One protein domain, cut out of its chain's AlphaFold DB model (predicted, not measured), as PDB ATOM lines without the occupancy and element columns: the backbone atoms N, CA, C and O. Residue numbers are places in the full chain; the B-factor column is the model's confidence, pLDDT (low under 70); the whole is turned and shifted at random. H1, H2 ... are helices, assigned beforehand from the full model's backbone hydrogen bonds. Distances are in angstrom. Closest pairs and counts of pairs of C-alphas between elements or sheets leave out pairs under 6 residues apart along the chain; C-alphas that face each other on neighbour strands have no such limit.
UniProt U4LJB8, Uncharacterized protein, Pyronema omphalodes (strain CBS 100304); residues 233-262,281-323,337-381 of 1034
ATOM      1  N   SER A 233     626.465 466.462 526.227       88.25
ATOM      2  CA  SER A 233     625.096 466.345 525.711       88.25
ATOM      3  C   SER A 233     625.099 465.796 524.280       88.25
ATOM      4  O   SER A 233     625.930 466.201 523.466       88.25
ATOM      5  N   GLU A 234     624.112 464.964 523.943       86.00
ATOM      6  CA  GLU A 234     623.849 464.481 522.580       86.00
ATOM      7  C   GLU A 234     623.832 465.634 521.558       86.00
ATOM      8  O   GLU A 234     624.481 465.576 520.515       86.00
ATOM      9  N   ALA A 235     623.198 466.759 521.905       83.44
ATOM     10  CA  ALA A 235     623.156 467.947 521.054       83.44
ATOM     11  C   ALA A 235     624.533 468.612 520.851       83.44
ATOM     12  O   ALA A 235     624.714 469.343 519.877       83.44
ATOM     13  N   THR A 236     625.498 468.383 521.746       89.56
ATOM     14  CA  THR A 236     626.902 468.801 521.591       89.56
ATOM     15  C   THR A 236     627.680 467.784 520.759       89.56
ATOM     16  O   THR A 236     628.410 468.190 519.857       89.56
ATOM     17  N   MET A 237     627.474 466.481 520.978       87.31
ATOM     18  CA  MET A 237     628.099 465.420 520.182       87.31
ATOM     19  C   MET A 237     627.688 465.491 518.701       87.31
ATOM     20  O   MET A 237     628.538 465.438 517.816       87.31
ATOM     21  N   GLN A 238     626.412 465.739 518.402       89.19
ATOM     22  CA  GLN A 238     625.953 465.960 517.025       89.19
ATOM     23  C   GLN A 238     626.590 467.205 516.380       89.19
ATOM     24  O   GLN A 238     626.891 467.200 515.184       89.19
ATOM     25  N   ARG A 239     626.857 468.268 517.158       86.12
ATOM     26  CA  ARG A 239     627.584 469.456 516.667       86.12
ATOM     27  C   ARG A 239     629.049 469.145 516.378       86.12
ATOM     28  O   ARG A 239     629.546 469.608 515.356       86.12
ATOM     29  N   THR A 240     629.738 468.376 517.226       90.12
ATOM     30  CA  THR A 240     631.153 468.026 517.000       90.12
ATOM     31  C   THR A 240     631.321 467.026 515.858       90.12
ATOM     32  O   THR A 240     632.214 467.218 515.039       90.12
ATOM     33  N   ILE A 241     630.423 466.043 515.713       87.75
ATOM     34  CA  ILE A 241     630.370 465.144 514.544       87.75
ATOM     35  C   ILE A 241     630.171 465.956 513.257       87.75
ATOM     36  O   ILE A 241     630.936 465.800 512.306       87.75
ATOM     37  N   LYS A 242     629.207 466.884 513.236       87.75
ATOM     38  CA  LYS A 242     628.965 467.737 512.064       87.75
ATOM     39  C   LYS A 242     630.125 468.695 511.769       87.75
ATOM     40  O   LYS A 242     630.446 468.927 510.606       87.75
ATOM     41  N   ALA A 243     630.767 469.245 512.799       88.75
ATOM     42  CA  ALA A 243     631.956 470.078 512.637       88.75
ATOM     43  C   ALA A 243     633.134 469.271 512.067       88.75
ATOM     44  O   ALA A 243     633.810 469.751 511.161       88.75
ATOM     45  N   LYS A 244     633.331 468.028 512.533       90.81
ATOM     46  CA  LYS A 244     634.309 467.085 511.979       90.81
ATOM     47  C   LYS A 244     634.043 466.832 510.489       90.81
ATOM     48  O   LYS A 244     634.938 467.075 509.687       90.81
ATOM     49  N   GLN A 245     632.819 466.448 510.116       90.12
ATOM     50  CA  GLN A 245     632.436 466.211 508.716       90.12
ATOM     51  C   GLN A 245     632.711 467.436 507.831       90.12
ATOM     52  O   GLN A 245     633.333 467.316 506.778       90.12
ATOM     53  N   ALA A 246     632.317 468.633 508.277       87.44
ATOM     54  CA  ALA A 246     632.567 469.869 507.536       87.44
ATOM     55  C   ALA A 246     634.071 470.182 507.384       87.44
ATOM     56  O   ALA A 246     634.488 470.702 506.347       87.44
ATOM     57  N   LEU A 247     634.898 469.855 508.385       90.69
ATOM     58  CA  LEU A 247     636.354 470.006 508.311       90.69
ATOM     59  C   LEU A 247     636.987 468.994 507.345       90.69
ATOM     60  O   LEU A 247     637.786 469.410 506.508       90.69
ATOM     61  N   GLU A 248     636.594 467.720 507.401       90.81
ATOM     62  CA  GLU A 248     637.035 466.659 506.476       90.81
ATOM     63  C   GLU A 248     636.686 467.020 505.024       90.81
ATOM     64  O   GLU A 248     637.567 467.101 504.171       90.81
ATOM     65  N   LEU A 249     635.433 467.395 504.756       89.94
ATOM     66  CA  LEU A 249     634.993 467.861 503.435       89.94
ATOM     67  C   LEU A 249     635.746 469.122 502.972       89.94
ATOM     68  O   LEU A 249     636.077 469.248 501.794       89.94
ATOM     69  N   SER A 250     636.084 470.041 503.888       87.31
ATOM     70  CA  SER A 250     636.928 471.202 503.563       87.31
ATOM     71  C   SER A 250     638.381 470.826 503.247       87.31
ATOM     72  O   SER A 250     639.043 471.548 502.502       87.31
ATOM     73  N   ALA A 251     638.890 469.715 503.790       87.69
ATOM     74  CA  ALA A 251     640.213 469.190 503.470       87.69
ATOM     75  C   ALA A 251     640.211 468.520 502.089       87.69
ATOM     76  O   ALA A 251     641.036 468.889 501.259       87.69
ATOM     77  N   HIS A 252     639.228 467.663 501.791       86.56
ATOM     78  CA  HIS A 252     639.063 467.062 500.459       86.56
ATOM     79  C   HIS A 252     638.838 468.112 499.354       86.56
ATOM     80  O   HIS A 252     639.317 467.959 498.233       86.56
ATOM     81  N   PHE A 253     638.175 469.232 499.669       86.38
ATOM     82  CA  PHE A 253     638.092 470.369 498.750       86.38
ATOM     83  C   PHE A 253     639.452 471.057 498.521       86.38
ATOM     84  O   PHE A 253     639.733 471.477 497.401       86.38
ATOM     85  N   ARG A 254     640.314 471.169 499.544       84.31
ATOM     86  CA  ARG A 254     641.675 471.718 499.374       84.31
ATOM     87  C   ARG A 254     642.549 470.799 498.526       84.31
ATOM     88  O   ARG A 254     643.174 471.301 497.599       84.31
ATOM     89  N   THR A 255     642.551 469.490 498.790       84.25
ATOM     90  CA  THR A 255     643.346 468.538 497.996       84.25
ATOM     91  C   THR A 255     642.895 468.527 496.538       84.25
ATOM     92  O   THR A 255     643.736 468.535 495.654       84.25
ATOM     93  N   LEU A 256     641.592 468.635 496.255       83.38
ATOM     94  CA  LEU A 256     641.085 468.791 494.885       83.38
ATOM     95  C   LEU A 256     641.619 470.055 494.178       83.38
ATOM     96  O   LEU A 256     641.950 469.995 492.994       83.38
ATOM     97  N   LEU A 257     641.733 471.191 494.876       82.38
ATOM     98  CA  LEU A 257     642.340 472.402 494.302       82.38
ATOM     99  C   LEU A 257     643.857 472.264 494.105       82.38
ATOM    100  O   LEU A 257     644.409 472.821 493.159       82.38
ATOM    101  N   GLU A 258     644.527 471.526 494.985       82.12
ATOM    102  CA  GLU A 258     645.957 471.222 494.892       82.12
ATOM    103  C   GLU A 258     646.254 470.253 493.735       82.12
ATOM    104  O   GLU A 258     647.210 470.464 492.991       82.12
ATOM    105  N   ILE A 259     645.379 469.273 493.491       77.69
ATOM    106  CA  ILE A 259     645.388 468.392 492.312       77.69
ATOM    107  C   ILE A 259     645.198 469.212 491.025       77.69
ATOM    108  O   ILE A 259     645.976 469.066 490.084       77.69
ATOM    109  N   GLU A 260     644.228 470.135 490.982       70.62
ATOM    110  CA  GLU A 260     644.016 470.997 489.805       70.62
ATOM    111  C   GLU A 260     645.198 471.959 489.552       70.62
ATOM    112  O   GLU A 260     645.496 472.276 488.400       70.62
ATOM    113  N   ALA A 261     645.920 472.379 490.598       68.38
ATOM    114  CA  ALA A 261     647.130 473.195 490.474       68.38
ATOM    115  C   ALA A 261     648.387 472.389 490.078       68.38
ATOM    116  O   ALA A 261     649.226 472.886 489.321       68.38
ATOM    117  N   THR A 262     648.536 471.156 490.570       62.12
ATOM    118  CA  THR A 262     649.710 470.294 490.319       62.12
ATOM    119  C   THR A 262     649.616 469.527 489.003       62.12
ATOM    120  O   THR A 262     650.634 469.376 488.326       62.12
ATOM    121  N   GLU A 281     642.268 479.136 488.515       64.62
ATOM    122  CA  GLU A 281     642.576 479.783 489.794       64.62
ATOM    123  C   GLU A 281     641.303 479.876 490.661       64.62
ATOM    124  O   GLU A 281     640.272 480.428 490.240       64.62
ATOM    125  N   TYR A 282     641.357 479.301 491.869       66.56
ATOM    126  CA  TYR A 282     640.196 479.215 492.750       66.56
ATOM    127  C   TYR A 282     639.795 480.595 493.277       66.56
ATOM    128  O   TYR A 282     640.299 481.108 494.274       66.56
ATOM    129  N   ASN A 283     638.825 481.196 492.599       75.00
ATOM    130  CA  ASN A 283     638.329 482.515 492.938       75.00
ATOM    131  C   ASN A 283     637.055 482.412 493.813       75.00
ATOM    132  O   ASN A 283     635.979 482.101 493.288       75.00
ATOM    133  N   PRO A 284     637.087 482.733 495.122       72.88
ATOM    134  CA  PRO A 284     635.901 482.637 495.983       72.88
ATOM    135  C   PRO A 284     634.776 483.606 495.565       72.88
ATOM    136  O   PRO A 284     633.589 483.318 495.748       72.88
ATOM    137  N   LEU A 285     635.107 484.724 494.902       76.88
ATOM    138  CA  LEU A 285     634.107 485.635 494.334       76.88
ATOM    139  C   LEU A 285     633.376 485.004 493.136       76.88
ATOM    140  O   LEU A 285     632.211 485.337 492.904       76.88
ATOM    141  N   ARG A 286     633.999 484.063 492.403       75.38
ATOM    142  CA  ARG A 286     633.346 483.239 491.364       75.38
ATOM    143  C   ARG A 286     632.297 482.317 491.988       75.38
ATOM    144  O   ARG A 286     631.184 482.278 491.467       75.38
ATOM    145  N   VAL A 287     632.579 481.684 493.132       74.25
ATOM    146  CA  VAL A 287     631.596 480.873 493.883       74.25
ATOM    147  C   VAL A 287     630.415 481.742 494.340       74.25
ATOM    148  O   VAL A 287     629.269 481.475 493.980       74.25
ATOM    149  N   ILE A 288     630.675 482.869 495.016       79.38
ATOM    150  CA  ILE A 288     629.630 483.812 495.471       79.38
ATOM    151  C   ILE A 288     628.801 484.354 494.288       79.38
ATOM    152  O   ILE A 288     627.573 484.486 494.371       79.38
ATOM    153  N   ARG A 289     629.446 484.659 493.155       81.50
ATOM    154  CA  ARG A 289     628.784 485.090 491.912       81.50
ATOM    155  C   ARG A 289     627.910 483.982 491.328       81.50
ATOM    156  O   ARG A 289     626.780 484.271 490.931       81.50
ATOM    157  N   ASN A 290     628.389 482.743 491.305       77.06
ATOM    158  CA  ASN A 290     627.655 481.589 490.796       77.06
ATOM    159  C   ASN A 290     626.450 481.260 491.679       77.06
ATOM    160  O   ASN A 290     625.346 481.151 491.149       77.06
ATOM    161  N   ARG A 291     626.601 481.278 493.009       78.81
ATOM    162  CA  ARG A 291     625.501 481.173 493.983       78.81
ATOM    163  C   ARG A 291     624.423 482.228 493.744       78.81
ATOM    164  O   ARG A 291     623.247 481.910 493.567       78.81
ATOM    165  N   ARG A 292     624.824 483.495 493.581       79.69
ATOM    166  CA  ARG A 292     623.914 484.601 493.217       79.69
ATOM    167  C   ARG A 292     623.260 484.416 491.838       79.69
ATOM    168  O   ARG A 292     622.129 484.867 491.645       79.69
ATOM    169  N   LEU A 293     623.916 483.762 490.876       76.81
ATOM    170  CA  LEU A 293     623.343 483.429 489.565       76.81
ATOM    171  C   LEU A 293     622.372 482.236 489.632       76.81
ATOM    172  O   LEU A 293     621.293 482.332 489.043       76.81
ATOM    173  N   ARG A 294     622.685 481.172 490.385       77.44
ATOM    174  CA  ARG A 294     621.773 480.052 490.686       77.44
ATOM    175  C   ARG A 294     620.511 480.556 491.383       77.44
ATOM    176  O   ARG A 294     619.415 480.311 490.879       77.44
ATOM    177  N   ASN A 295     620.656 481.376 492.429       71.88
ATOM    178  CA  ASN A 295     619.542 481.994 493.158       71.88
ATOM    179  C   ASN A 295     618.615 482.804 492.230       71.88
ATOM    180  O   ASN A 295     617.391 482.685 492.326       71.88
ATOM    181  N   ARG A 296     619.172 483.570 491.276       77.12
ATOM    182  CA  ARG A 296     618.395 484.299 490.248       77.12
ATOM    183  C   ARG A 296     617.706 483.372 489.241       77.12
ATOM    184  O   ARG A 296     616.560 483.626 488.885       77.12
ATOM    185  N   LYS A 297     618.388 482.313 488.791       76.94
ATOM    186  CA  LYS A 297     617.848 481.299 487.862       76.94
ATOM    187  C   LYS A 297     616.902 480.288 488.540       76.94
ATOM    188  O   LYS A 297     616.276 479.504 487.839       76.94
ATOM    189  N   LYS A 298     616.791 480.311 489.876       74.50
ATOM    190  CA  LYS A 298     616.134 479.292 490.721       74.50
ATOM    191  C   LYS A 298     616.700 477.871 490.554       74.50
ATOM    192  O   LYS A 298     615.997 476.906 490.836       74.50
ATOM    193  N   ILE A 299     617.959 477.746 490.135       73.56
ATOM    194  CA  ILE A 299     618.658 476.455 490.121       73.56
ATOM    195  C   ILE A 299     618.909 476.068 491.579       73.56
ATOM    196  O   ILE A 299     619.539 476.832 492.310       73.56
ATOM    197  N   MET A 300     618.397 474.913 491.996       69.94
ATOM    198  CA  MET A 300     618.826 474.259 493.229       69.94
ATOM    199  C   MET A 300     619.912 473.258 492.862       69.94
ATOM    200  O   MET A 300     619.752 472.503 491.905       69.94
ATOM    201  N   LEU A 301     621.014 473.311 493.598       75.25
ATOM    202  CA  LEU A 301     622.095 472.346 493.503       75.25
ATOM    203  C   LEU A 301     621.678 471.090 494.278       75.25
ATOM    204  O   LEU A 301     621.002 471.212 495.305       75.25
ATOM    205  N   ASP A 302     622.029 469.907 493.778       75.44
ATOM    206  CA  ASP A 302     621.948 468.701 494.599       75.44
ATOM    207  C   ASP A 302     623.233 468.608 495.414       75.44
ATOM    208  O   ASP A 302     624.331 468.690 494.862       75.44
ATOM    209  N   VAL A 303     623.069 468.532 496.727       79.44
ATOM    210  CA  VAL A 303     624.168 468.571 497.695       79.44
ATOM    211  C   VAL A 303     624.329 467.201 498.362       79.44
ATOM    212  O   VAL A 303     625.373 466.916 498.933       79.44
ATOM    213  N   SER A 304     623.353 466.298 498.194       79.50
ATOM    214  CA  SER A 304     623.401 464.961 498.782       79.50
ATOM    215  C   SER A 304     624.583 464.077 498.360       79.50
ATOM    216  O   SER A 304     624.972 463.278 499.205       79.50
ATOM    217  N   PRO A 305     625.158 464.169 497.139       81.06
ATOM    218  CA  PRO A 305     626.395 463.452 496.792       81.06
ATOM    219  C   PRO A 305     627.627 463.868 497.610       81.06
ATOM    220  O   PRO A 305     628.681 463.265 497.474       81.06
ATOM    221  N   TRP A 306     627.523 464.942 498.396       82.31
ATOM    222  CA  TRP A 306     628.656 465.623 499.022       82.31
ATOM    223  C   TRP A 306     628.529 465.699 500.551       82.31
ATOM    224  O   TRP A 306     629.317 466.382 501.196       82.31
ATOM    225  N   GLU A 307     627.535 465.014 501.135       83.62
ATOM    226  CA  GLU A 307     627.337 464.913 502.592       83.62
ATOM    227  C   GLU A 307     628.292 463.888 503.247       83.62
ATOM    228  O   GLU A 307     628.580 463.991 504.439       83.62
ATOM    229  N   ASN A 308     628.793 462.911 502.480       84.62
ATOM    230  CA  ASN A 308     629.585 461.780 502.970       84.62
ATOM    231  C   ASN A 308     631.093 461.991 502.705       84.62
ATOM    232  O   ASN A 308     631.516 461.873 501.555       84.62
ATOM    233  N   PRO A 309     631.944 462.247 503.722       83.19
ATOM    234  CA  PRO A 309     633.366 462.525 503.493       83.19
ATOM    235  C   PRO A 309     634.139 461.346 502.880       83.19
ATOM    236  O   PRO A 309     635.034 461.580 502.079       83.19
ATOM    237  N   GLY A 310     633.777 460.095 503.193       84.81
ATOM    238  CA  GLY A 310     634.435 458.906 502.627       84.81
ATOM    239  C   GLY A 310     634.214 458.748 501.118       84.81
ATOM    240  O   GLY A 310     635.175 458.612 500.372       84.81
ATOM    241  N   GLU A 311     632.964 458.856 500.663       84.75
ATOM    242  CA  GLU A 311     632.612 458.794 499.234       84.75
ATOM    243  C   GLU A 311     633.207 459.980 498.455       84.75
ATOM    244  O   GLU A 311     633.669 459.833 497.326       84.75
ATOM    245  N   VAL A 312     633.243 461.166 499.074       85.81
ATOM    246  CA  VAL A 312     633.916 462.344 498.508       85.81
ATOM    247  C   VAL A 312     635.430 462.138 498.431       85.81
ATOM    248  O   VAL A 312     636.039 462.575 497.460       85.81
ATOM    249  N   HIS A 313     636.052 461.470 499.407       85.44
ATOM    250  CA  HIS A 313     637.478 461.153 499.359       85.44
ATOM    251  C   HIS A 313     637.801 460.190 498.214       85.44
ATOM    252  O   HIS A 313     638.725 460.470 497.454       85.44
ATOM    253  N   GLU A 314     637.035 459.105 498.071       86.12
ATOM    254  CA  GLU A 314     637.176 458.132 496.981       86.12
ATOM    255  C   GLU A 314     637.015 458.809 495.613       86.12
ATOM    256  O   GLU A 314     637.891 458.687 494.759       86.12
ATOM    257  N   TRP A 315     635.983 459.644 495.450       87.88
ATOM    258  CA  TRP A 315     635.802 460.453 494.243       87.88
ATOM    259  C   TRP A 315     636.961 461.436 494.004       87.88
ATOM    260  O   TRP A 315     637.378 461.610 492.865       87.88
ATOM    261  N   VAL A 316     637.542 462.061 495.039       85.69
ATOM    262  CA  VAL A 316     638.731 462.923 494.874       85.69
ATOM    263  C   VAL A 316     639.971 462.118 494.450       85.69
ATOM    264  O   VAL A 316     640.755 462.630 493.653       85.69
ATOM    265  N   MET A 317     640.129 460.865 494.893       84.44
ATOM    266  CA  MET A 317     641.192 459.976 494.394       84.44
ATOM    267  C   MET A 317     640.959 459.573 492.929       84.44
ATOM    268  O   MET A 317     641.898 459.570 492.138       84.44
ATOM    269  N   GLU A 318     639.711 459.291 492.538       84.06
ATOM    270  CA  GLU A 318     639.346 459.042 491.134       84.06
ATOM    271  C   GLU A 318     639.581 460.295 490.267       84.06
ATOM    272  O   GLU A 318     640.064 460.198 489.138       84.06
ATOM    273  N   VAL A 319     639.320 461.493 490.806       81.38
ATOM    274  CA  VAL A 319     639.667 462.766 490.160       81.38
ATOM    275  C   VAL A 319     641.182 462.900 489.989       81.38
ATOM    276  O   VAL A 319     641.605 463.242 488.885       81.38
ATOM    277  N   GLU A 320     641.994 462.603 491.010       80.94
ATOM    278  CA  GLU A 320     643.463 462.624 490.909       80.94
ATOM    279  C   GLU A 320     643.963 461.702 489.789       80.94
ATOM    280  O   GLU A 320     644.695 462.151 488.906       80.94
ATOM    281  N   GLU A 321     643.516 460.444 489.771       78.44
ATOM    282  CA  GLU A 321     643.921 459.470 488.749       78.44
ATOM    283  C   GLU A 321     643.393 459.844 487.351       78.44
ATOM    284  O   GLU A 321     644.066 459.603 486.354       78.44
ATOM    285  N   SER A 322     642.238 460.518 487.253       69.44
ATOM    286  CA  SER A 322     641.724 461.055 485.981       69.44
ATOM    287  C   SER A 322     642.466 462.306 485.478       69.44
ATOM    288  O   SER A 322     642.399 462.618 484.286       69.44
ATOM    289  N   MET A 323     643.150 463.041 486.368       66.38
ATOM    290  CA  MET A 323     643.970 464.212 486.026       66.38
ATOM    291  C   MET A 323     645.449 463.861 485.809       66.38
ATOM    292  O   MET A 323     646.131 464.552 485.050       66.38
ATOM    293  N   PRO A 337     629.864 462.002 490.343       77.69
ATOM    294  CA  PRO A 337     629.870 462.239 491.779       77.69
ATOM    295  C   PRO A 337     629.156 461.088 492.509       77.69
ATOM    296  O   PRO A 337     628.378 460.365 491.874       77.69
ATOM    297  N   PRO A 338     629.336 460.958 493.838       77.12
ATOM    298  CA  PRO A 338     628.718 459.893 494.627       77.12
ATOM    299  C   PRO A 338     627.194 459.763 494.478       77.12
ATOM    300  O   PRO A 338     626.487 460.685 494.051       77.12
ATOM    301  N   ALA A 339     626.663 458.604 494.874       71.94
ATOM    302  CA  ALA A 339     625.254 458.233 494.733       71.94
ATOM    303  C   ALA A 339     624.325 459.000 495.703       71.94
ATOM    304  O   ALA A 339     623.748 458.449 496.639       71.94
ATOM    305  N   GLY A 340     624.154 460.303 495.470       68.19
ATOM    306  CA  GLY A 340     623.383 461.180 496.344       68.19
ATOM    307  C   GLY A 340     621.902 460.804 496.459       68.19
ATOM    308  O   GLY A 340     621.188 460.667 495.468       68.19
ATOM    309  N   THR A 341     621.397 460.792 497.694       62.69
ATOM    310  CA  THR A 341     619.992 460.517 498.066       62.69
ATOM    311  C   THR A 341     618.967 461.583 497.613       62.69
ATOM    312  O   THR A 341     617.826 461.605 498.073       62.69
ATOM    313  N   GLY A 342     619.346 462.508 496.723       62.59
ATOM    314  CA  GLY A 342     618.461 463.528 496.144       62.59
ATOM    315  C   GLY A 342     618.073 464.697 497.066       62.59
ATOM    316  O   GLY A 342     617.191 465.496 496.708       62.59
ATOM    317  N   LYS A 343     618.692 464.809 498.255       63.28
ATOM    318  CA  LYS A 343     618.485 465.906 499.219       63.28
ATOM    319  C   LYS A 343     618.969 467.248 498.651       63.28
ATOM    320  O   LYS A 343     620.096 467.699 498.847       63.28
ATOM    321  N   LYS A 344     618.050 467.963 498.008       66.06
ATOM    322  CA  LYS A 344     618.232 469.371 497.624       66.06
ATOM    323  C   LYS A 344     618.234 470.244 498.874       66.06
ATOM    324  O   LYS A 344     617.178 470.448 499.477       66.06
ATOM    325  N   LEU A 345     619.399 470.785 499.236       62.41
ATOM    326  CA  LEU A 345     619.572 471.569 500.460       62.41
ATOM    327  C   LEU A 345     618.540 472.711 500.543       62.41
ATOM    328  O   LEU A 345     618.425 473.558 499.645       62.41
ATOM    329  N   LYS A 346     617.762 472.741 501.630       57.28
ATOM    330  CA  LYS A 346     616.784 473.808 501.871       57.28
ATOM    331  C   LYS A 346     617.563 475.084 502.190       57.28
ATOM    332  O   LYS A 346     618.378 475.101 503.104       57.28
ATOM    333  N   ARG A 347     617.338 476.129 501.384       57.56
ATOM    334  CA  ARG A 347     618.179 477.341 501.325       57.56
ATOM    335  C   ARG A 347     618.531 477.867 502.726       57.56
ATOM    336  O   ARG A 347     617.594 478.187 503.464       57.56
ATOM    337  N   PRO A 348     619.822 478.032 503.077       60.53
ATOM    338  CA  PRO A 348     620.180 478.712 504.313       60.53
ATOM    339  C   PRO A 348     619.621 480.139 504.288       60.53
ATOM    340  O   PRO A 348     619.610 480.802 503.251       60.53
ATOM    341  N   LYS A 349     619.169 480.634 505.445       51.88
ATOM    342  CA  LYS A 349     618.616 481.996 505.598       51.88
ATOM    343  C   LYS A 349     619.669 483.097 505.355       51.88
ATOM    344  O   LYS A 349     619.317 484.268 505.253       51.88
ATOM    345  N   MET A 350     620.947 482.716 505.263       59.56
ATOM    346  CA  MET A 350     622.114 483.590 505.238       59.56
ATOM    347  C   MET A 350     622.960 483.344 503.974       59.56
ATOM    348  O   MET A 350     623.714 482.378 503.894       59.56
ATOM    349  N   ASP A 351     622.843 484.235 502.984       61.41
ATOM    350  CA  ASP A 351     623.442 484.095 501.638       61.41
ATOM    351  C   ASP A 351     624.994 484.100 501.610       61.41
ATOM    352  O   ASP A 351     625.579 483.839 500.552       61.41
ATOM    353  N   TRP A 352     625.670 484.408 502.728       68.81
ATOM    354  CA  TRP A 352     627.134 484.555 502.814       68.81
ATOM    355  C   TRP A 352     627.886 483.371 503.443       68.81
ATOM    356  O   TRP A 352     629.069 483.220 503.160       68.81
ATOM    357  N   ILE A 353     627.226 482.492 504.206       76.31
ATOM    358  CA  ILE A 353     627.841 481.234 504.669       76.31
ATOM    359  C   ILE A 353     627.699 480.198 503.551       76.31
ATOM    360  O   ILE A 353     626.575 479.904 503.132       76.31
ATOM    361  N   ILE A 354     628.817 479.665 503.055       81.81
ATOM    362  CA  ILE A 354     628.854 478.627 502.015       81.81
ATOM    363  C   ILE A 354     629.266 477.300 502.678       81.81
ATOM    364  O   ILE A 354     630.353 477.248 503.247       81.81
ATOM    365  N   PRO A 355     628.417 476.257 502.649       83.75
ATOM    366  CA  PRO A 355     628.788 474.924 503.122       83.75
ATOM    367  C   PRO A 355     629.880 474.298 502.225       83.75
ATOM    368  O   PRO A 355     629.812 474.505 501.006       83.75
ATOM    369  N   PRO A 356     630.858 473.532 502.753       85.94
ATOM    370  CA  PRO A 356     631.857 472.833 501.931       85.94
ATOM    371  C   PRO A 356     631.215 471.862 500.924       85.94
ATOM    372  O   PRO A 356     631.684 471.742 499.793       85.94
ATOM    373  N   GLU A 357     630.076 471.269 501.281       86.69
ATOM    374  CA  GLU A 357     629.237 470.435 500.417       86.69
ATOM    375  C   GLU A 357     628.730 471.223 499.190       86.69
ATOM    376  O   GLU A 357     628.700 470.708 498.074       86.69
ATOM    377  N   GLU A 358     628.369 472.508 499.360       83.88
ATOM    378  CA  GLU A 358     627.974 473.376 498.238       83.88
ATOM    379  C   GLU A 358     629.187 473.790 497.387       83.88
ATOM    380  O   GLU A 358     629.025 474.036 496.196       83.88
ATOM    381  N   MET A 359     630.394 473.852 497.962       84.50
ATOM    382  CA  MET A 359     631.625 474.193 497.232       84.50
ATOM    383  C   MET A 359     632.090 473.057 496.313       84.50
ATOM    384  O   MET A 359     632.387 473.312 495.146       84.50
ATOM    385  N   LEU A 360     632.081 471.814 496.805       83.88
ATOM    386  CA  LEU A 360     632.358 470.611 496.010       83.88
ATOM    387  C   LEU A 360     631.331 470.448 494.876       83.88
ATOM    388  O   LEU A 360     631.690 470.335 493.700       83.88
ATOM    389  N   ALA A 361     630.042 470.566 495.206       83.56
ATOM    390  CA  ALA A 361     628.961 470.522 494.228       83.56
ATOM    391  C   ALA A 361     629.051 471.652 493.177       83.56
ATOM    392  O   ALA A 361     628.724 471.439 492.005       83.56
ATOM    393  N   ASP A 362     629.515 472.849 493.564       81.19
ATOM    394  CA  ASP A 362     629.755 473.963 492.639       81.19
ATOM    395  C   ASP A 362     630.941 473.727 491.715       81.19
ATOM    396  O   ASP A 362     630.869 474.109 490.542       81.19
ATOM    397  N   TYR A 363     632.012 473.115 492.220       81.06
ATOM    398  CA  TYR A 363     633.170 472.744 491.419       81.06
ATOM    399  C   TYR A 363     632.761 471.773 490.304       81.06
ATOM    400  O   TYR A 363     632.909 472.091 489.118       81.06
ATOM    401  N   TYR A 364     632.124 470.658 490.678       81.25
ATOM    402  CA  TYR A 364     631.603 469.672 489.731       81.25
ATOM    403  C   TYR A 364     630.637 470.311 488.718       81.25
ATOM    404  O   TYR A 364     630.811 470.178 487.503       81.25
ATOM    405  N   TRP A 365     629.654 471.093 489.188       77.38
ATOM    406  CA  TRP A 365     628.687 471.744 488.300       77.38
ATOM    407  C   TRP A 365     629.342 472.722 487.310       77.38
ATOM    408  O   TRP A 365     628.957 472.751 486.138       77.38
ATOM    409  N   MET A 366     630.350 473.493 487.740       74.81
ATOM    410  CA  MET A 366     631.116 474.358 486.838       74.81
ATOM    411  C   MET A 366     631.838 473.552 485.758       74.81
ATOM    412  O   MET A 366     631.703 473.886 484.580       74.81
ATOM    413  N   ARG A 367     632.577 472.501 486.136       73.44
ATOM    414  CA  ARG A 367     633.387 471.711 485.195       73.44
ATOM    415  C   ARG A 367     632.511 470.951 484.193       73.44
ATOM    416  O   ARG A 367     632.833 470.918 483.008       73.44
ATOM    417  N   CYS A 368     631.341 470.459 484.603       70.25
ATOM    418  CA  CYS A 368     630.372 469.848 483.686       70.25
ATOM    419  C   CYS A 368     629.702 470.853 482.730       70.25
ATOM    420  O   CYS A 368     629.410 470.503 481.586       70.25
ATOM    421  N   GLU A 369     629.444 472.098 483.148       67.50
ATOM    422  CA  GLU A 369     628.970 473.165 482.242       67.50
ATOM    423  C   GLU A 369     630.088 473.711 481.326       67.50
ATOM    424  O   GLU A 369     629.795 474.335 480.301       67.50
ATOM    425  N   GLU A 370     631.359 473.491 481.678       64.06
ATOM    426  CA  GLU A 370     632.538 473.694 480.824       64.06
ATOM    427  C   GLU A 370     632.595 472.603 479.742       64.06
ATOM    428  O   GLU A 370     632.500 472.913 478.557       64.06
ATOM    429  N   TYR A 371     632.596 471.323 480.141       60.38
ATOM    430  CA  TYR A 371     632.637 470.175 479.228       60.38
ATOM    431  C   TYR A 371     631.512 470.223 478.183       60.38
ATOM    432  O   TYR A 371     631.765 470.119 476.985       60.38
ATOM    433  N   LYS A 372     630.264 470.502 478.592       67.19
ATOM    434  CA  LYS A 372     629.129 470.669 477.658       67.19
ATOM    435  C   LYS A 372     629.310 471.832 476.676       67.19
ATOM    436  O   LYS A 372     628.750 471.798 475.582       67.19
ATOM    437  N   ARG A 373     630.040 472.886 477.055       64.25
ATOM    438  CA  ARG A 373     630.327 474.034 476.181       64.25
ATOM    439  C   ARG A 373     631.382 473.665 475.156       64.25
ATOM    440  O   ARG A 373     631.155 473.883 473.968       64.25
ATOM    441  N   ASP A 374     632.475 473.068 475.609       67.38
ATOM    442  CA  ASP A 374     633.603 472.706 474.761       67.38
ATOM    443  C   ASP A 374     633.236 471.524 473.832       67.38
ATOM    444  O   ASP A 374     633.578 471.553 472.651       67.38
ATOM    445  N   GLU A 375     632.393 470.580 474.272       70.50
ATOM    446  CA  GLU A 375     631.770 469.550 473.422       70.50
ATOM    447  C   GLU A 375     630.851 470.171 472.349       70.50
ATOM    448  O   GLU A 375     630.913 469.814 471.168       70.50
ATOM    449  N   MET A 376     630.035 471.166 472.718       63.69
ATOM    450  CA  MET A 376     629.203 471.918 471.770       63.69
ATOM    451  C   MET A 376     630.028 472.788 470.812       63.69
ATOM    452  O   MET A 376     629.591 473.032 469.685       63.69
ATOM    453  N   GLU A 377     631.214 473.250 471.204       68.38
ATOM    454  CA  GLU A 377     632.157 473.927 470.309       68.38
ATOM    455  C   GLU A 377     632.908 472.950 469.403       68.38
ATOM    456  O   GLU A 377     633.026 473.228 468.211       68.38
ATOM    457  N   GLY A 378     633.312 471.778 469.895       70.56
ATOM    458  CA  GLY A 378     633.845 470.682 469.083       70.56
ATOM    459  C   GLY A 378     632.842 470.228 468.018       70.56
ATOM    460  O   GLY A 378     633.173 470.171 466.833       70.56
ATOM    461  N   LYS A 379     631.573 470.035 468.400       73.94
ATOM    462  CA  LYS A 379     630.466 469.737 467.472       73.94
ATOM    463  C   LYS A 379     630.238 470.860 466.447       73.94
ATOM    464  O   LYS A 379     629.968 470.562 465.285       73.94
ATOM    465  N   LYS A 380     630.394 472.141 466.814       72.50
ATOM    466  CA  LYS A 380     630.359 473.269 465.852       72.50
ATOM    467  C   LYS A 380     631.573 473.278 464.917       72.50
ATOM    468  O   LYS A 380     631.394 473.497 463.723       72.50
ATOM    469  N   LYS A 381     632.784 473.026 465.430       71.31
ATOM    470  CA  LYS A 381     634.035 472.957 464.650       71.31
ATOM    471  C   LYS A 381     633.975 471.816 463.628       71.31
ATOM    472  O   LYS A 381     634.119 472.085 462.441       71.31
TER     473      LYS A 381
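This is residues 233 to 262, 281 to 323 and 337 to 381 of the 1034 residues of an uncharacterized protein of Pyronema omphalodes (strain CBS 100304) (UniProt U4LJB8). Two long helices, H1 and H4, overlap partway, and their free parts, residues 233 to 243 and 367 to 381, stick out at opposite ends. H3 runs beside H1; H2 crosses near H4. The 118 printed residues, with four named helices, H1 to H4, and no named strand, are all helix by class. The whole is only just compact, close to loose, with radius of gyration of the C-alphas 15.7 A, spanning 62 by 35 by 27 A.

H1, residues 234 to 262, touches H3, residues 309 to 323, the same way at a shallow tilt of 2 degrees; the closest C-alphas, Leu 249 and Pro 309, are 5.6 A apart. H1, with residues 246 to 253 alone, touches residues 356 to 360 alone of H4, residues 356 to 381, the same way at a shallow tilt of 33 degrees, only just short of steep; closest C-alphas Ser 250 and Pro 356, 5.6 A. H2, residues 284 to 297, is close but not clearly touching H4, about perpendicular at 77 degrees; closest C-alphas Val 287 and Asp 362, 7.3 A. Every O i to N i+4 pair is within hydrogen-bond range in H2 and H3, 24 of 25 in H1, 21 of 22 in H4.

H1 begins at C-alpha 234 (623.849, 464.481, 522.580) and measures 41.8 A, H2 19.8 A, H3 20.5 A; H4, 37.3 A, ends at C-alpha 381 (634.035, 472.957, 464.650).

Residues 263 to 280 and 324 to 336 are not printed; C-alpha gaps are 11.9 A and 15.4 A. The link H2 to H3 is long. pLDDT is under 70 in 28 residues, among them 340 to 352.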